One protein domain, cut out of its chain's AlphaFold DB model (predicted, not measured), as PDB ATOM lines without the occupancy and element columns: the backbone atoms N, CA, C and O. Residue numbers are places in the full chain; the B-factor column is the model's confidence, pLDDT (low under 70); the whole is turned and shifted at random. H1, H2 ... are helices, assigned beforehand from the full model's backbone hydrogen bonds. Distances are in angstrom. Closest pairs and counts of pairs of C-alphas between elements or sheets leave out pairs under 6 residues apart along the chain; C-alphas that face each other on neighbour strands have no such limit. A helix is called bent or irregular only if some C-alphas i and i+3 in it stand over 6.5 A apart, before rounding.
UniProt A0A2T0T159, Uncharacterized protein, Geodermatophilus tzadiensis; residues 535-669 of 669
ATOM      1  N   PRO A 535     251.153 302.526 187.547       50.69
ATOM      2  CA  PRO A 535     252.365 302.315 188.339       50.69
ATOM      3  C   PRO A 535     252.383 303.017 189.702       50.69
ATOM      4  O   PRO A 535     252.223 304.236 189.762       50.69
ATOM      5  N   VAL A 536     252.761 302.303 190.769       50.66
ATOM      6  CA  VAL A 536     253.190 302.928 192.035       50.66
ATOM      7  C   VAL A 536     254.717 303.063 192.024       50.66
ATOM      8  O   VAL A 536     255.450 302.183 192.464       50.66
ATOM      9  N   GLY A 537     255.216 304.171 191.470       62.56
ATOM     10  CA  GLY A 537     256.646 304.504 191.485       62.56
ATOM     11  C   GLY A 537     257.526 303.767 190.451       62.56
ATOM     12  O   GLY A 537     257.023 303.131 189.514       62.56
ATOM     13  N   PRO A 538     258.865 303.907 190.558       67.62
ATOM     14  CA  PRO A 538     259.803 303.309 189.613       67.62
ATOM     15  C   PRO A 538     259.775 301.780 189.711       67.62
ATOM     16  O   PRO A 538     259.784 301.211 190.802       67.62
ATOM     17  N   LEU A 539     259.778 301.108 188.557       71.50
ATOM     18  CA  LEU A 539     259.922 299.656 188.512       71.50
ATOM     19  C   LEU A 539     261.314 299.289 189.051       71.50
ATOM     20  O   LEU A 539     262.314 299.846 188.601       71.50
ATOM     21  N   THR A 540     261.389 298.371 190.016       81.31
ATOM     22  CA  THR A 540     262.659 297.861 190.573       81.31
ATOM     23  C   THR A 540     262.633 296.334 190.659       81.31
ATOM     24  O   THR A 540     261.561 295.737 190.742       81.31
ATOM     25  N   VAL A 541     263.804 295.688 190.687       78.06
ATOM     26  CA  VAL A 541     263.927 294.228 190.904       78.06
ATOM     27  C   VAL A 541     263.245 293.812 192.213       78.06
ATOM     28  O   VAL A 541     262.456 292.873 192.236       78.06
ATOM     29  N   ALA A 542     263.462 294.582 193.284       75.88
ATOM     30  CA  ALA A 542     262.835 294.349 194.583       75.88
ATOM     31  C   ALA A 542     261.310 294.557 194.573       75.88
ATOM     32  O   ALA A 542     260.625 294.014 195.437       75.88
ATOM     33  N   ALA A 543     260.763 295.363 193.655       67.31
ATOM     34  CA  ALA A 543     259.316 295.464 193.464       67.31
ATOM     35  C   ALA A 543     258.786 294.194 192.787       67.31
ATOM     36  O   ALA A 543     257.928 293.532 193.353       67.31
ATOM     37  N   LEU A 544     259.385 293.774 191.666       70.00
ATOM     38  CA  LEU A 544     258.959 292.560 190.957       70.00
ATOM     39  C   LEU A 544     259.047 291.283 191.811       70.00
ATOM     40  O   LEU A 544     258.240 290.377 191.627       70.00
ATOM     41  N   GLN A 545     260.010 291.210 192.736       72.19
ATOM     42  CA  GLN A 545     260.151 290.096 193.681       72.19
ATOM     43  C   GLN A 545     259.127 290.132 194.826       72.19
ATOM     44  O   GLN A 545     258.725 289.075 195.301       72.19
ATOM     45  N   ARG A 546     258.731 291.323 195.306       65.38
ATOM     46  CA  ARG A 546     257.848 291.470 196.479       65.38
ATOM     47  C   ARG A 546     256.368 291.354 196.141       65.38
ATOM     48  O   ARG A 546     255.653 290.684 196.869       65.38
ATOM     49  N   THR A 547     255.913 292.016 195.081       56.97
ATOM     50  CA  THR A 547     254.484 292.099 194.722       56.97
ATOM     51  C   THR A 547     254.045 291.049 193.697       56.97
ATOM     52  O   THR A 547     252.862 290.961 193.373       56.97
ATOM     53  N   GLY A 548     254.977 290.220 193.209       65.69
ATOM     54  CA  GLY A 548     254.668 289.009 192.446       65.69
ATOM     55  C   GLY A 548     253.837 289.264 191.175       65.69
ATOM     56  O   GLY A 548     254.068 290.265 190.489       65.69
ATOM     57  N   PRO A 549     252.869 288.385 190.847       62.19
ATOM     58  CA  PRO A 549     252.101 288.444 189.599       62.19
ATOM     59  C   PRO A 549     251.383 289.773 189.329       62.19
ATOM     60  O   PRO A 549     251.277 290.187 188.176       62.19
ATOM     61  N   VAL A 550     250.941 290.483 190.372       61.28
ATOM     62  CA  VAL A 550     250.212 291.756 190.235       61.28
ATOM     63  C   VAL A 550     251.097 292.848 189.619       61.28
ATOM     64  O   VAL A 550     250.666 293.581 188.729       61.28
ATOM     65  N   GLU A 551     252.358 292.961 190.049       67.94
ATOM     66  CA  GLU A 551     253.275 293.973 189.503       67.94
ATOM     67  C   GLU A 551     253.828 293.573 188.127       67.94
ATOM     68  O   GLU A 551     254.158 294.446 187.319       67.94
ATOM     69  N   TRP A 552     253.886 292.269 187.830       72.25
ATOM     70  CA  TRP A 552     254.246 291.764 186.502       72.25
ATOM     71  C   TRP A 552     253.221 292.227 185.460       72.25
ATOM     72  O   TRP A 552     253.600 292.831 184.456       72.25
ATOM     73  N   GLU A 553     251.931 292.043 185.748       62.91
ATOM     74  CA  GLU A 553     250.822 292.475 184.887       62.91
ATOM     75  C   GLU A 553     250.765 294.002 184.732       62.91
ATOM     76  O   GLU A 553     250.685 294.517 183.615       62.91
ATOM     77  N   ARG A 554     250.924 294.761 185.827       66.06
ATOM     78  CA  ARG A 554     251.007 296.235 185.758       66.06
ATOM     79  C   ARG A 554     252.115 296.700 184.824       66.06
ATOM     80  O   ARG A 554     251.925 297.621 184.032       66.06
ATOM     81  N   ALA A 555     253.295 296.094 184.914       65.50
ATOM     82  CA  ALA A 555     254.421 296.446 184.064       65.50
ATOM     83  C   ALA A 555     254.237 295.983 182.605       65.50
ATOM     84  O   ALA A 555     254.656 296.699 181.695       65.50
ATOM     85  N   ALA A 556     253.550 294.865 182.362       62.19
ATOM     86  CA  ALA A 556     253.141 294.453 181.018       62.19
ATOM     87  C   ALA A 556     252.149 295.449 180.393       62.19
ATOM     88  O   ALA A 556     252.307 295.856 179.239       62.19
ATOM     89  N   HIS A 557     251.189 295.940 181.177       57.91
ATOM     90  CA  HIS A 557     250.265 296.984 180.747       57.91
ATOM     91  C   HIS A 557     250.991 298.303 180.414       57.91
ATOM     92  O   HIS A 557     250.695 298.920 179.387       57.91
ATOM     93  N   ARG A 558     252.022 298.702 181.189       61.22
ATOM     94  CA  ARG A 558     252.882 299.870 180.856       61.22
ATOM     95  C   ARG A 558     253.449 299.762 179.440       61.22
ATOM     96  O   ARG A 558     253.520 300.769 178.735       61.22
ATOM     97  N   LEU A 559     253.842 298.556 179.031       59.06
ATOM     98  CA  LEU A 559     254.404 298.302 177.708       59.06
ATOM     99  C   LEU A 559     253.364 298.364 176.603       59.06
ATOM    100  O   LEU A 559     253.628 298.953 175.555       59.06
ATOM    101  N   HIS A 560     252.177 297.821 176.857       56.53
ATOM    102  CA  HIS A 560     251.078 297.875 175.906       56.53
ATOM    103  C   HIS A 560     250.640 299.320 175.614       56.53
ATOM    104  O   HIS A 560     250.454 299.700 174.456       56.53
ATOM    105  N   VAL A 561     250.535 300.152 176.656       51.59
ATOM    106  CA  VAL A 561     250.071 301.544 176.538       51.59
ATOM    107  C   VAL A 561     251.124 302.459 175.908       51.59
ATOM    108  O   VAL A 561     250.777 303.315 175.095       51.59
ATOM    109  N   ARG A 562     252.413 302.308 176.249       59.12
ATOM    110  CA  ARG A 562     253.447 303.274 175.834       59.12
ATOM    111  C   ARG A 562     253.822 303.233 174.349       59.12
ATOM    112  O   ARG A 562     254.399 304.213 173.896       59.12
ATOM    113  N   ARG A 563     253.505 302.167 173.593       53.75
ATOM    114  CA  ARG A 563     253.776 302.008 172.135       53.75
ATOM    115  C   ARG A 563     255.152 302.531 171.648       53.75
ATOM    116  O   ARG A 563     255.292 302.911 170.489       53.75
ATOM    117  N   GLY A 564     256.161 302.571 172.519       53.66
ATOM    118  CA  GLY A 564     257.457 303.211 172.280       53.66
ATOM    119  C   GLY A 564     258.607 302.205 172.248       53.66
ATOM    120  O   GLY A 564     258.505 301.119 172.810       53.66
ATOM    121  N   THR A 565     259.713 302.571 171.596       54.97
ATOM    122  CA  THR A 565     260.919 301.734 171.439       54.97
ATOM    123  C   THR A 565     261.828 301.705 172.674       54.97
ATOM    124  O   THR A 565     262.672 300.815 172.791       54.97
ATOM    125  N   ASP A 566     261.639 302.629 173.619       66.31
ATOM    126  CA  ASP A 566     262.504 302.814 174.792       66.31
ATOM    127  C   ASP A 566     262.029 301.971 175.979       66.31
ATOM    128  O   ASP A 566     261.587 302.474 177.012       66.31
ATOM    129  N   VAL A 567     262.090 300.653 175.805       70.38
ATOM    130  CA  VAL A 567     261.709 299.691 176.840       70.38
ATOM    131  C   VAL A 567     262.937 299.227 177.618       70.38
ATOM    132  O   VAL A 567     263.848 298.638 177.030       70.38
ATOM    133  N   THR A 568     262.925 299.390 178.943       81.19
ATOM    134  CA  THR A 568     264.011 298.922 179.817       81.19
ATOM    135  C   THR A 568     264.016 297.392 179.975       81.19
ATOM    136  O   THR A 568     262.948 296.774 179.960       81.19
ATOM    137  N   PRO A 569     265.176 296.749 180.222       82.19
ATOM    138  CA  PRO A 569     265.249 295.307 180.500       82.19
ATOM    139  C   PRO A 569     264.332 294.846 181.641       82.19
ATOM    140  O   PRO A 569     263.843 293.721 181.643       82.19
ATOM    141  N   LEU A 570     264.063 295.726 182.606       80.69
ATOM    142  CA  LEU A 570     263.190 295.443 183.736       80.69
ATOM    143  C   LEU A 570     261.709 295.405 183.346       80.69
ATOM    144  O   LEU A 570     260.986 294.511 183.776       80.69
ATOM    145  N   GLU A 571     261.270 296.329 182.493       75.94
ATOM    146  CA  GLU A 571     259.918 296.303 181.925       75.94
ATOM    147  C   GLU A 571     259.749 295.086 181.006       75.94
ATOM    148  O   GLU A 571     258.737 294.391 181.093       75.94
ATOM    149  N   ARG A 572     260.770 294.750 180.199       76.44
ATOM    150  CA  ARG A 572     260.780 293.527 179.372       76.44
ATOM    151  C   ARG A 572     260.671 292.265 180.216       76.44
ATOM    152  O   ARG A 572     259.926 291.361 179.844       76.44
ATOM    153  N   ALA A 573     261.411 292.189 181.319       77.88
ATOM    154  CA  ALA A 573     261.367 291.053 182.230       77.88
ATOM    155  C   ALA A 573     259.982 290.917 182.872       77.88
ATOM    156  O   ALA A 573     259.452 289.816 182.963       77.88
ATOM    157  N   ALA A 574     259.364 292.030 183.253       74.94
ATOM    158  CA  ALA A 574     258.032 292.021 183.832       74.94
ATOM    159  C   ALA A 574     256.946 291.588 182.830       74.94
ATOM    160  O   ALA A 574     256.112 290.759 183.178       74.94
ATOM    161  N   ALA A 575     257.004 292.044 181.572       70.56
ATOM    162  CA  ALA A 575     256.120 291.540 180.514       70.56
ATOM    163  C   ALA A 575     256.330 290.055 180.214       70.56
ATOM    164  O   ALA A 575     255.363 289.340 179.975       70.56
ATOM    165  N   PHE A 576     257.573 289.572 180.253       74.44
ATOM    166  CA  PHE A 576     257.845 288.143 180.129       74.44
ATOM    167  C   PHE A 576     257.233 287.355 181.288       74.44
ATOM    168  O   PHE A 576     256.599 286.334 181.056       74.44
ATOM    169  N   LEU A 577     257.381 287.838 182.522       72.88
ATOM    170  CA  LEU A 577     256.796 287.215 183.708       72.88
ATOM    171  C   LEU A 577     255.264 287.222 183.668       72.88
ATOM    172  O   LEU A 577     254.649 286.215 184.013       72.88
ATOM    173  N   ALA A 578     254.662 288.308 183.182       67.38
ATOM    174  CA  ALA A 578     253.231 288.395 182.920       67.38
ATOM    175  C   ALA A 578     252.810 287.407 181.830       67.38
ATOM    176  O   ALA A 578     251.902 286.632 182.049       67.38
ATOM    177  N   ALA A 579     253.517 287.317 180.699       63.84
ATOM    178  CA  ALA A 579     253.199 286.372 179.624       63.84
ATOM    179  C   ALA A 579     253.373 284.898 180.043       63.84
ATOM    180  O   ALA A 579     252.564 284.045 179.681       63.84
ATOM    181  N   VAL A 580     254.407 284.596 180.831       61.62
ATOM    182  CA  VAL A 580     254.621 283.290 181.475       61.62
ATOM    183  C   VAL A 580     253.476 282.972 182.430       61.62
ATOM    184  O   VAL A 580     252.986 281.843 182.436       61.62
ATOM    185  N   SER A 581     253.009 283.973 183.177       58.44
ATOM    186  CA  SER A 581     251.835 283.861 184.040       58.44
ATOM    187  C   SER A 581     250.535 283.801 183.231       58.44
ATOM    188  O   SER A 581     249.618 283.107 183.610       58.44
ATOM    189  N   PHE A 582     250.416 284.433 182.074       50.75
ATOM    190  CA  PHE A 582     249.182 284.440 181.292       50.75
ATOM    191  C   PHE A 582     249.026 283.169 180.446       50.75
ATOM    192  O   PHE A 582     247.918 282.720 180.159       50.75
ATOM    193  N   GLY A 583     250.151 282.580 180.032       47.84
ATOM    194  CA  GLY A 583     250.213 281.491 179.060       47.84
ATOM    195  C   GLY A 583     250.386 280.080 179.629       47.84
ATOM    196  O   GLY A 583     250.458 279.136 178.842       47.84
ATOM    197  N   ALA A 584     250.480 279.876 180.947       45.72
ATOM    198  CA  ALA A 584     250.820 278.561 181.509       45.72
ATOM    199  C   ALA A 584     249.606 277.677 181.843       45.72
ATOM    200  O   ALA A 584     249.527 277.053 182.895       45.72
ATOM    201  N   GLY A 585     248.721 277.480 180.869       44.62
ATOM    202  CA  GLY A 585     248.213 276.130 180.658       44.62
ATOM    203  C   GLY A 585     249.283 275.364 179.887       44.62
ATOM    204  O   GLY A 585     249.327 275.471 178.666       44.62
ATOM    205  N   ASN A 586     250.155 274.592 180.553       46.12
ATOM    206  CA  ASN A 586     251.214 273.861 179.838       46.12
ATOM    207  C   ASN A 586     250.625 272.900 178.783       46.12
ATOM    208  O   ASN A 586     251.320 272.505 177.859       46.12
ATOM    209  N   GLY A 587     249.337 272.535 178.868       46.28
ATOM    210  CA  GLY A 587     248.608 271.827 177.806       46.28
ATOM    211  C   GLY A 587     249.247 270.501 177.371       46.28
ATOM    212  O   GLY A 587     248.979 270.030 176.270       46.28
ATOM    213  N   GLY A 588     250.142 269.929 178.187       51.44
ATOM    214  CA  GLY A 588     250.982 268.781 177.821       51.44
ATOM    215  C   GLY A 588     252.165 269.099 176.890       51.44
ATOM    216  O   GLY A 588     252.805 268.184 176.375       51.44
ATOM    217  N   THR A 589     252.473 270.372 176.650       48.31
ATOM    218  CA  THR A 589     253.621 270.819 175.862       48.31
ATOM    219  C   THR A 589     254.919 270.579 176.646       48.31
ATOM    220  O   THR A 589     254.989 270.898 177.832       48.31
ATOM    221  N   PRO A 590     255.975 270.043 176.010       60.00
ATOM    222  CA  PRO A 590     257.289 269.955 176.636       60.00
ATOM    223  C   PRO A 590     257.804 271.338 177.053       60.00
ATOM    224  O   PRO A 590     257.666 272.308 176.296       60.00
ATOM    225  N   VAL A 591     258.409 271.414 178.242       52.50
ATOM    226  CA  VAL A 591     258.894 272.652 178.884       52.50
ATOM    227  C   VAL A 591     259.793 273.469 177.946       52.50
ATOM    228  O   VAL A 591     259.730 274.698 177.953       52.50
ATOM    229  N   GLU A 592     260.551 272.813 177.061       56.31
ATOM    230  CA  GLU A 592     261.428 273.484 176.096       56.31
ATOM    231  C   GLU A 592     260.655 274.321 175.066       56.31
ATOM    232  O   GLU A 592     261.025 275.454 174.757       56.31
ATOM    233  N   ARG A 593     259.553 273.774 174.533       56.59
ATOM    234  CA  ARG A 593     258.715 274.464 173.536       56.59
ATOM    235  C   ARG A 593     257.874 275.569 174.155       56.59
ATOM    236  O   ARG A 593     257.526 276.514 173.452       56.59
ATOM    237  N   TRP A 594     257.510 275.422 175.423       60.75
ATOM    238  CA  TRP A 594     256.800 276.454 176.167       60.75
ATOM    239  C   TRP A 594     257.709 277.657 176.438       60.75
ATOM    240  O   TRP A 594     257.344 278.774 176.083       60.75
ATOM    241  N   ALA A 595     258.924 277.423 176.949       54.47
ATOM    242  CA  ALA A 595     259.890 278.483 177.240       54.47
ATOM    243  C   ALA A 595     260.253 279.300 175.986       54.47
ATOM    244  O   ALA A 595     260.307 280.527 176.041       54.47
ATOM    245  N   GLY A 596     260.429 278.627 174.841       56.59
ATOM    246  CA  GLY A 596     260.642 279.292 173.552       56.59
ATOM    247  C   GLY A 596     259.457 280.165 173.127       56.59
ATOM    248  O   GLY A 596     259.646 281.327 172.787       56.59
ATOM    249  N   ARG A 597     258.224 279.647 173.225       59.78
ATOM    250  CA  ARG A 597     257.014 280.401 172.860       59.78
ATOM    251  C   ARG A 597     256.726 281.569 173.793       59.78
ATOM    252  O   ARG A 597     256.324 282.614 173.308       59.78
ATOM    253  N   ALA A 598     256.937 281.426 175.100       55.62
ATOM    254  CA  ALA A 598     256.779 282.527 176.048       55.62
ATOM    255  C   ALA A 598     257.791 283.652 175.766       55.62
ATOM    256  O   ALA A 598     257.431 284.828 175.774       55.62
ATOM    257  N   ALA A 599     259.033 283.289 175.424       53.88
ATOM    258  CA  ALA A 599     260.069 284.237 175.020       53.88
ATOM    259  C   ALA A 599     259.808 284.894 173.653       53.88
ATOM    260  O   ALA A 599     260.384 285.936 173.378       53.88
ATOM    261  N   GLU A 600     258.975 284.312 172.790       57.78
ATOM    262  CA  GLU A 600     258.565 284.911 171.511       57.78
ATOM    263  C   GLU A 600     257.276 285.740 171.655       57.78
ATOM    264  O   GLU A 600     257.177 286.838 171.114       57.78
ATOM    265  N   ALA A 601     256.302 285.254 172.429       54.78
ATOM    266  CA  ALA A 601     255.001 285.890 172.635       54.78
ATOM    267  C   ALA A 601     255.077 287.152 173.506       54.78
ATOM    268  O   ALA A 601     254.327 288.097 173.275       54.78
ATOM    269  N   ALA A 602     256.001 287.199 174.472       51.88
ATOM    270  CA  ALA A 602     256.231 288.389 175.290       51.88
ATOM    271  C   ALA A 602     256.780 289.584 174.481       51.88
ATOM    272  O   ALA A 602     256.742 290.715 174.969       51.88
ATOM    273  N   TYR A 603     257.278 289.361 173.255       56.16
ATOM    274  CA  TYR A 603     257.949 290.388 172.459       56.16
ATOM    275  C   TYR A 603     257.519 290.385 170.983       56.16
ATOM    276  O   TYR A 603     258.218 289.849 170.123       56.16
ATOM    277  N   PRO A 604     256.449 291.111 170.620       49.28
ATOM    278  CA  PRO A 604     256.150 291.388 169.213       49.28
ATOM    279  C   PRO A 604     257.206 292.281 168.515       49.28
ATOM    280  O   PRO A 604     257.110 292.505 167.310       49.28
ATOM    281  N   HIS A 605     258.216 292.794 169.239       48.84
ATOM    282  CA  HIS A 605     259.170 293.810 168.762       48.84
ATOM    283  C   HIS A 605     260.665 293.428 168.850       48.84
ATOM    284  O   HIS A 605     261.522 294.291 168.667       48.84
ATOM    285  N   GLY A 606     261.014 292.158 169.089       56.28
ATOM    286  CA  GLY A 606     262.409 291.687 169.055       56.28
ATOM    287  C   GLY A 606     262.649 290.433 169.898       56.28
ATOM    288  O   GLY A 606     261.834 290.086 170.738       56.28
ATOM    289  N   SER A 607     263.761 289.727 169.690       62.47
ATOM    290  CA  SER A 607     264.128 288.577 170.531       62.47
ATOM    291  C   SER A 607     264.576 289.002 171.935       62.47
ATOM    292  O   SER A 607     265.249 290.023 172.058       62.47
ATOM    293  N   LEU A 608     264.296 288.181 172.959       68.69
ATOM    294  CA  LEU A 608     264.822 288.345 174.324       68.69
ATOM    295  C   LEU A 608     266.349 288.574 174.312       68.69
ATOM    296  O   LEU A 608     267.098 287.736 173.807       68.69
ATOM    297  N   ASP A 609     266.797 289.702 174.868       80.69
ATOM    298  CA  ASP A 609     268.211 290.075 174.962       80.69
ATOM    299  C   ASP A 609     268.861 289.619 176.283       80.69
ATOM    300  O   ASP A 609     268.200 289.196 177.238       80.69
ATOM    301  N   LEU A 610     270.193 289.687 176.330       81.81
ATOM    302  CA  LEU A 610     270.987 289.217 177.465       81.81
ATOM    303  C   LEU A 610     270.760 290.039 178.743       81.81
ATOM    304  O   LEU A 610     270.793 289.476 179.838       81.81
ATOM    305  N   ASP A 611     270.516 291.343 178.626       82.94
ATOM    306  CA  ASP A 611     270.287 292.212 179.785       82.94
ATOM    307  C   ASP A 611     268.944 291.893 180.449       82.94
ATOM    308  O   ASP A 611     268.857 291.780 181.673       82.94
ATOM    309  N   THR A 612     267.915 291.629 179.646       81.12
ATOM    310  CA  THR A 612     266.604 291.175 180.114       81.12
ATOM    311  C   THR A 612     266.695 289.789 180.747       81.12
ATOM    312  O   THR A 612     266.148 289.562 181.827       81.12
ATOM    313  N   ALA A 613     267.444 288.866 180.136       81.62
ATOM    314  CA  ALA A 613     267.671 287.537 180.701       81.62
ATOM    315  C   ALA A 613     268.353 287.598 182.081       81.62
ATOM    316  O   ALA A 613     268.027 286.811 182.971       81.62
ATOM    317  N   ARG A 614     269.259 288.557 182.303       82.75
ATOM    318  CA  ARG A 614     269.893 288.768 183.614       82.75
ATOM    319  C   ARG A 614     268.917 289.252 184.674       82.75
ATOM    320  O   ARG A 614     268.972 288.748 185.790       82.75
ATOM    321  N   VAL A 615     268.018 290.168 184.323       83.56
ATOM    322  CA  VAL A 615     266.942 290.592 185.226       83.56
ATOM    323  C   VAL A 615     266.025 289.412 185.557       83.56
ATOM    324  O   VAL A 615     265.700 289.189 186.721       83.56
ATOM    325  N   LEU A 616     265.652 288.606 184.560       79.81
ATOM    326  CA  LEU A 616     264.821 287.422 184.770       79.81
ATOM    327  C   LEU A 616     265.480 286.401 185.708       79.81
ATOM    328  O   LEU A 616     264.798 285.878 186.583       79.81
ATOM    329  N   MET A 617     266.796 286.178 185.616       83.25
ATOM    330  CA  MET A 617     267.522 285.318 186.569       83.25
ATOM    331  C   MET A 617     267.444 285.802 188.019       83.25
ATOM    332  O   MET A 617     267.567 284.984 188.931       83.25
ATOM    333  N   GLU A 618     267.279 287.105 188.242       82.31
ATOM    334  CA  GLU A 618     267.162 287.692 189.579       82.31
ATOM    335  C   GLU A 618     265.738 287.631 190.120       82.31
ATOM    336  O   GLU A 618     265.542 287.443 191.318       82.31
ATOM    337  N   VAL A 619     264.746 287.794 189.248       76.50
ATOM    338  CA  VAL A 619     263.344 287.966 189.645       76.50
ATOM    339  C   VAL A 619     262.564 286.651 189.623       76.50
ATOM    340  O   VAL A 619     261.654 286.478 190.430       76.50
ATOM    341  N   LEU A 620     262.899 285.716 188.726       71.19
ATOM    342  CA  LEU A 620     262.155 284.465 188.589       71.19
ATOM    343  C   LEU A 620     262.265 283.610 189.860       71.19
ATOM    344  O   LEU A 620     263.391 283.317 190.279       71.19
ATOM    345  N   PRO A 621     261.143 283.102 190.398       69.38
ATOM    346  CA  PRO A 621     261.143 282.070 191.431       69.38
ATOM    347  C   PRO A 621     262.021 280.869 191.051       69.38
ATOM    348  O   PRO A 621     262.082 280.489 189.882       69.38
ATOM    349  N   ALA A 622     262.734 280.293 192.023       69.44
ATOM    350  CA  ALA A 622     263.723 279.230 191.791       69.44
ATOM    351  C   ALA A 622     263.121 277.930 191.221       69.44
ATOM    352  O   ALA A 622     263.836 277.112 190.656       69.44
ATOM    353  N   ASP A 623     261.813 277.742 191.362       64.50
ATOM    354  CA  ASP A 623     261.057 276.601 190.856       64.50
ATOM    355  C   ASP A 623     260.640 276.734 189.383       64.50
ATOM    356  O   ASP A 623     260.192 275.751 188.793       64.50
ATOM    357  N   ILE A 624     260.806 277.913 188.771       65.19
ATOM    358  CA  ILE A 624     260.597 278.099 187.333       65.19
ATOM    359  C   ILE A 624     261.929 277.851 186.610       65.19
ATOM    360  O   ILE A 624     262.870 278.638 186.798       65.19
ATOM    361  N   PRO A 625     262.021 276.799 185.770       73.88
ATOM    362  CA  PRO A 625     263.261 276.461 185.092       73.88
ATOM    363  C   PRO A 625     263.627 277.532 184.061       73.88
ATOM    364  O   PRO A 625     262.860 277.814 183.138       73.88
ATOM    365  N   PHE A 626     264.812 278.124 184.200       82.56
ATOM    366  CA  PHE A 626     265.277 279.242 183.374       82.56
ATOM    367  C   PHE A 626     266.295 278.822 182.305       82.56
ATOM    368  O   PHE A 626     266.495 279.534 181.319       82.56
ATOM    369  N   ALA A 627     266.897 277.641 182.439       85.81
ATOM    370  CA  ALA A 627     267.980 277.161 181.592       85.81
ATOM    371  C   ALA A 627     267.608 277.178 180.109       85.81
ATOM    372  O   ALA A 627     268.412 277.586 179.274       85.81
ATOM    373  N   TRP A 628     266.369 276.816 179.776       81.75
ATOM    374  CA  TRP A 628     265.862 276.842 178.402       81.75
ATOM    375  C   TRP A 628     265.665 278.253 177.851       81.75
ATOM    376  O   TRP A 628     265.964 278.496 176.682       81.75
ATOM    377  N   VAL A 629     265.231 279.191 178.696       79.75
ATOM    378  CA  VAL A 629     265.092 280.605 178.330       79.75
ATOM    379  C   VAL A 629     266.474 281.202 178.061       79.75
ATOM    380  O   VAL A 629     266.690 281.782 176.996       79.75
ATOM    381  N   LEU A 630     267.443 280.987 178.961       83.25
ATOM    382  CA  LEU A 630     268.816 281.451 178.752       83.25
ATOM    383  C   LEU A 630     269.466 280.763 177.544       83.25
ATOM    384  O   LEU A 630     270.118 281.426 176.742       83.25
ATOM    385  N   GLY A 631     269.242 279.461 177.360       84.44
ATOM    386  CA  GLY A 631     269.735 278.703 176.213       84.44
ATOM    387  C   GLY A 631     269.284 279.297 174.876       84.44
ATOM    388  O   GLY A 631     270.099 279.451 173.969       84.44
ATOM    389  N   ALA A 632     268.022 279.720 174.765       80.56
ATOM    390  CA  ALA A 632     267.509 280.377 173.563       80.56
ATOM    391  C   ALA A 632     268.163 281.747 173.291       80.56
ATOM    392  O   ALA A 632     268.259 282.163 172.133       80.56
ATOM    393  N   VAL A 633     268.599 282.469 174.326       83.31
ATOM    394  CA  VAL A 633     269.346 283.735 174.184       83.31
ATOM    395  C   VAL A 633     270.792 283.460 173.766       83.31
ATOM    396  O   VAL A 633     271.299 284.067 172.820       83.31
ATOM    397  N   LEU A 634     271.441 282.496 174.421       84.44
ATOM    398  CA  LEU A 634     272.828 282.105 174.163       84.44
ATOM    399  C   LEU A 634     273.041 281.565 172.743       84.44
ATOM    400  O   LEU A 634     274.010 281.942 172.101       84.44
ATOM    401  N   GLN A 635     272.101 280.796 172.182       86.62
ATOM    402  CA  GLN A 635     272.186 280.325 170.784       86.62
ATOM    403  C   GLN A 635     272.354 281.449 169.749       86.62
ATOM    404  O   GLN A 635     272.830 281.202 168.643       86.62
ATOM    405  N   ARG A 636     271.942 282.673 170.091       83.19
ATOM    406  CA  ARG A 636     271.974 283.849 169.210       83.19
ATOM    407  C   ARG A 636     273.029 284.876 169.620       83.19
ATOM    408  O   ARG A 636     273.181 285.887 168.942       83.19
ATOM    409  N   THR A 637     273.749 284.631 170.713       82.88
ATOM    410  CA  THR A 637     274.702 285.579 171.294       82.88
ATOM    411  C   THR A 637     276.099 284.963 171.268       82.88
ATOM    412  O   THR A 637     276.252 283.818 171.667       82.88
ATOM    413  N   PRO A 638     277.147 285.671 170.823       87.00
ATOM    414  CA  PRO A 638     278.501 285.128 170.850       87.00
ATOM    415  C   PRO A 638     279.045 284.966 172.291       87.00
ATOM    416  O   PRO A 638     278.627 285.689 173.208       87.00
ATOM    417  N   PRO A 639     280.001 284.045 172.523       90.38
ATOM    418  CA  PRO A 639     280.699 283.913 173.797       90.38
ATOM    419  C   PRO A 639     281.466 285.182 174.171       90.38
ATOM    420  O   PRO A 639     282.115 285.814 173.340       90.38
ATOM    421  N   GLY A 640     281.405 285.548 175.447       90.31
ATOM    422  CA  GLY A 640     282.075 286.718 175.998       90.31
ATOM    423  C   GLY A 640     281.929 286.779 177.515       90.31
ATOM    424  O   GLY A 640     281.240 285.959 178.121       90.31
ATOM    425  N   ALA A 641     282.555 287.769 178.154       86.38
ATOM    426  CA  ALA A 641     282.547 287.894 179.615       86.38
ATOM    427  C   ALA A 641     281.125 287.974 180.210       86.38
ATOM    428  O   ALA A 641     280.860 287.401 181.264       86.38
ATOM    429  N   VAL A 642     280.200 288.642 179.511       80.88
ATOM    430  CA  VAL A 642     278.813 288.825 179.970       80.88
ATOM    431  C   VAL A 642     278.001 287.532 179.855       80.88
ATOM    432  O   VAL A 642     277.307 287.166 180.801       80.88
ATOM    433  N   THR A 643     278.112 286.804 178.737       85.94
ATOM    434  CA  THR A 643     277.430 285.508 178.571       85.94
ATOM    435  C   THR A 643     278.012 284.454 179.506       85.94
ATOM    436  O   THR A 643     277.257 283.697 180.107       85.94
ATOM    437  N   ARG A 644     279.329 284.475 179.744       88.56
ATOM    438  CA  ARG A 644     279.994 283.626 180.742       88.56
ATOM    439  C   ARG A 644     279.473 283.879 182.157       88.56
ATOM    440  O   ARG A 644     279.145 282.931 182.862       88.56
ATOM    441  N   ALA A 645     279.349 285.143 182.565       86.50
ATOM    442  CA  ALA A 645     278.796 285.497 183.873       86.50
ATOM    443  C   ALA A 645     277.330 285.056 184.023       86.50
ATOM    444  O   ALA A 645     276.941 284.567 185.081       86.50
ATOM    445  N   ALA A 646     276.526 285.183 182.961       84.38
ATOM    446  CA  ALA A 646     275.149 284.697 182.953       84.38
ATOM    447  C   ALA A 646     275.072 283.165 183.086       84.38
ATOM    448  O   ALA A 646     274.258 282.658 183.850       84.38
ATOM    449  N   VAL A 647     275.950 282.435 182.394       89.50
ATOM    450  CA  VAL A 647     276.033 280.970 182.470       89.50
ATOM    451  C   VAL A 647     276.473 280.489 183.852       89.50
ATOM    452  O   VAL A 647     275.875 279.562 184.384       89.50
ATOM    453  N   LEU A 648     277.472 281.127 184.463       90.56
ATOM    454  CA  LEU A 648     277.889 280.790 185.829       90.56
ATOM    455  C   LEU A 648     276.741 280.994 186.823       90.56
ATOM    456  O   LEU A 648     276.462 280.120 187.635       90.56
ATOM    457  N   ARG A 649     275.998 282.095 186.683       87.50
ATOM    458  CA  ARG A 649     274.830 282.364 187.526       87.50
ATOM    459  C   ARG A 649     273.685 281.374 187.301       87.50
ATOM    460  O   ARG A 649     272.967 281.061 188.245       87.50
ATOM    461  N   LEU A 650     273.509 280.879 186.074       88.69
ATOM    462  CA  LEU A 650     272.562 279.802 185.780       88.69
ATOM    463  C   LEU A 650     272.952 278.512 186.513       88.69
ATOM    464  O   LEU A 650     272.090 277.878 187.110       88.69
ATOM    465  N   LEU A 651     274.240 278.157 186.493       90.62
ATOM    466  CA  LEU A 651     274.761 276.962 187.165       90.62
ATOM    467  C   LEU A 651     274.608 277.028 188.690       90.62
ATOM    468  O   LEU A 651     274.347 276.002 189.312       90.62
ATOM    469  N   ASP A 652     274.721 278.220 189.278       88.81
ATOM    470  CA  ASP A 652     274.455 278.434 190.708       88.81
ATOM    471  C   ASP A 652     272.962 278.300 191.051       88.81
ATOM    472  O   ASP A 652     272.602 277.982 192.185       88.81
ATOM    473  N   ARG A 653     272.082 278.575 190.082       83.44
ATOM    474  CA  ARG A 653     270.628 278.619 190.266       83.44
ATOM    475  C   ARG A 653     269.965 277.258 190.077       83.44
ATOM    476  O   ARG A 653     269.063 276.926 190.842       83.44
ATOM    477  N   GLU A 654     270.345 276.495 189.055       89.06
ATOM    478  CA  GLU A 654     269.662 275.245 188.707       89.06
ATOM    479  C   GLU A 654     270.538 274.243 187.942       89.06
ATOM    480  O   GLU A 654     271.576 274.571 187.367       89.06
ATOM    481  N   VAL A 655     270.083 272.986 187.904       91.25
ATOM    482  CA  VAL A 655     270.743 271.922 187.141       91.25
ATOM    483  C   VAL A 655     270.428 272.082 185.658       91.25
ATOM    484  O   VAL A 655     269.274 272.032 185.235       91.25
ATOM    485  N   VAL A 656     271.475 272.221 184.850       90.44
ATOM    486  CA  VAL A 656     271.339 272.415 183.407       90.44
ATOM    487  C   VAL A 656     270.899 271.109 182.728       90.44
ATOM    488  O   VAL A 656     271.551 270.076 182.901       90.44
ATOM    489  N   PRO A 657     269.855 271.145 181.880       90.56
ATOM    490  CA  PRO A 657     269.465 270.014 181.045       90.56
ATOM    491  C   PRO A 657     270.610 269.534 180.130       90.56
ATOM    492  O   PRO A 657     271.236 270.365 179.466       90.56
ATOM    493  N   PRO A 658     270.839 268.214 179.969       91.56
ATOM    494  CA  PRO A 658     271.926 267.683 179.131       91.56
ATOM    495  C   PRO A 658     271.939 268.220 177.691       91.56
ATOM    496  O   PRO A 658     272.992 268.416 177.088       91.56
ATOM    497  N   ALA A 659     270.761 268.516 177.140       89.19
ATOM    498  CA  ALA A 659     270.602 269.077 175.801       89.19
ATOM    499  C   ALA A 659     271.192 270.495 175.635       89.19
ATOM    500  O   ALA A 659     271.492 270.896 174.511       89.19
ATOM    501  N   LEU A 660     271.398 271.239 176.726       90.81
ATOM    502  CA  LEU A 660     272.018 272.569 176.726       90.81
ATOM    503  C   LEU A 660     273.499 272.546 177.120       90.81
ATOM    504  O   LEU A 660     274.179 273.564 177.013       90.81
ATOM    505  N   GLN A 661     274.019 271.396 177.546       93.19
ATOM    506  CA  GLN A 661     275.342 271.289 178.153       93.19
ATOM    507  C   GLN A 661     276.464 271.729 177.201       93.19
ATOM    508  O   GLN A 661     277.301 272.542 177.579       93.19
ATOM    509  N   ARG A 662     276.403 271.321 175.925       92.88
ATOM    510  CA  ARG A 662     277.374 271.747 174.898       92.88
ATOM    511  C   ARG A 662     277.357 273.253 174.637       92.88
ATOM    512  O   ARG A 662     278.396 273.843 174.364       92.88
ATOM    513  N   LEU A 663     276.175 273.871 174.688       92.75
ATOM    514  CA  LEU A 663     276.030 275.315 174.506       92.75
ATOM    515  C   LEU A 663     276.642 276.064 175.696       92.75
ATOM    516  O   LEU A 663     277.347 277.049 175.511       92.75
ATOM    517  N   ILE A 664     276.409 275.567 176.911       93.44
ATOM    518  CA  ILE A 664     276.994 276.121 178.132       93.44
ATOM    519  C   ILE A 664     278.515 275.996 178.140       93.44
ATOM    520  O   ILE A 664     279.189 276.988 178.399       93.44
ATOM    521  N   GLU A 665     279.054 274.827 177.798       94.00
ATOM    522  CA  GLU A 665     280.499 274.602 177.691       94.00
ATOM    523  C   GLU A 665     281.139 275.578 176.696       94.00
ATOM    524  O   GLU A 665     282.122 276.235 177.024       94.00
ATOM    525  N   TRP A 666     280.517 275.775 175.530       94.38
ATOM    526  CA  TRP A 666     280.993 276.732 174.530       94.38
ATOM    527  C   TRP A 666     281.052 278.180 175.044       94.38
ATOM    528  O   TRP A 666     281.986 278.916 174.729       94.38
ATOM    529  N   HIS A 667     280.083 278.595 175.863       92.94
ATOM    530  CA  HIS A 667     280.074 279.924 176.482       92.94
ATOM    531  C   HIS A 667     281.000 280.054 177.698       92.94
ATOM    532  O   HIS A 667     281.365 281.174 178.071       92.94
ATOM    533  N   LEU A 668     281.381 278.936 178.318       92.62
ATOM    534  CA  LEU A 668     282.356 278.905 179.402       92.62
ATOM    535  C   LEU A 668     283.798 278.932 178.901       92.62
ATOM    536  O   LEU A 668     284.640 279.410 179.662       92.62
ATOM    537  N   GLY A 669     284.053 278.543 177.649       86.44
ATOM    538  CA  GLY A 669     285.378 278.549 177.024       86.44
ATOM    539  C   GLY A 669     286.111 277.239 177.227       86.44
ATOM    540  O   GLY A 669     286.586 277.025 178.365       86.44
TER     541      GLY A 669
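AT A GLANCE: This is residues 535 to 669 of the 669 residues of an uncharacterized protein of Geodermatophilus tzadiensis (UniProt A0A2T0T159). Eight helices make a compact body: H2 and H3 cross at one end of it, the helical hairpin H7 and H8 makes the other end, and H5 sits in the middle between them. H4 and H6 make a bridge beside H5 from H3 to H8, and short H1 packs on the end of H5. The printed part has 135 residues, of which 89 are in named helices, H1 to H8 in order along the chain, with no named strand; the class is all helix. The radius of gyration of the C-alphas is 14.6 A, and the rounded outline spans 42 by 36 by 28 A.

HOW THE PARTS SIT: Start with the two longest helices, H2, residues 548 to 562, and H3, residues 569 to 583. They touch, with C-alphas Ala 556 and Ala 575 closest at 4.2 A, at a steep tilt of 68 degrees, only just short of about perpendicular. From H3, residues 569 to 573 alone touch H5, residues 610 to 619; the closest C-alphas, Pro 569 and Thr 612, are 4.4 A apart. H5 is the hub, touching four helices. One is H1, residues 541 to 546, with C-alphas Gln 545 and Val 619 closest at 5.6 A, at a shallow tilt of 30 degrees. H1 and H2 only just touch, only at the corner by their link, with 3 pairs of C-alphas within 8 A, the closest being Leu 544 and Glu 551 at 6.0 A. H6, residues 627 to 634, forms a helical hairpin with H5; their closest C-alphas, Ala 613 and Leu 630, are 6.5 A apart. H4, residues 591 to 601, touches H3, C-alphas Val 580 and Ala 598 closest at 5.9 A, and H6, C-alphas Ala 595 and Val 629 closest at 5.7 A, but is apart from H5. H7, residues 641 to 653, touches H5, C-alphas Arg 614 and Ala 646 closest at 6.7 A. Residues 643 to 647 of H7 alone touch its hairpin partner H8, residues 658 to 668; C-alphas Arg 644 and Leu 668 are closest at 5.4 A. H8 also touches H6, C-alphas Gly 631 and Leu 660 closest at 6.6 A. In H1 to H7 every O i to N i+4 pair is within hydrogen-bond range; in H8, 5 of 7 are.

IN THESE COORDINATES: Find C-alpha 548 at (254.668, 289.009, 192.446); from there H2 runs 21.9 A to C-alpha 562. H3 is 20.5 A long, H7 18.5 A. H8 ends at C-alpha 668, (282.356, 278.905, 179.402), and is irregular: C-alphas 659 and 662 are 7.3 A apart.

THE WHOLE: The C-alphas of Val 536 and Gly 669, 43.1 A apart, are the two farthest apart. The printed part has no cut and no long link. Mean pLDDT of the printed part is 72.2; look for values under 70 at, among others, residues 553 to 566 and 578 to 608.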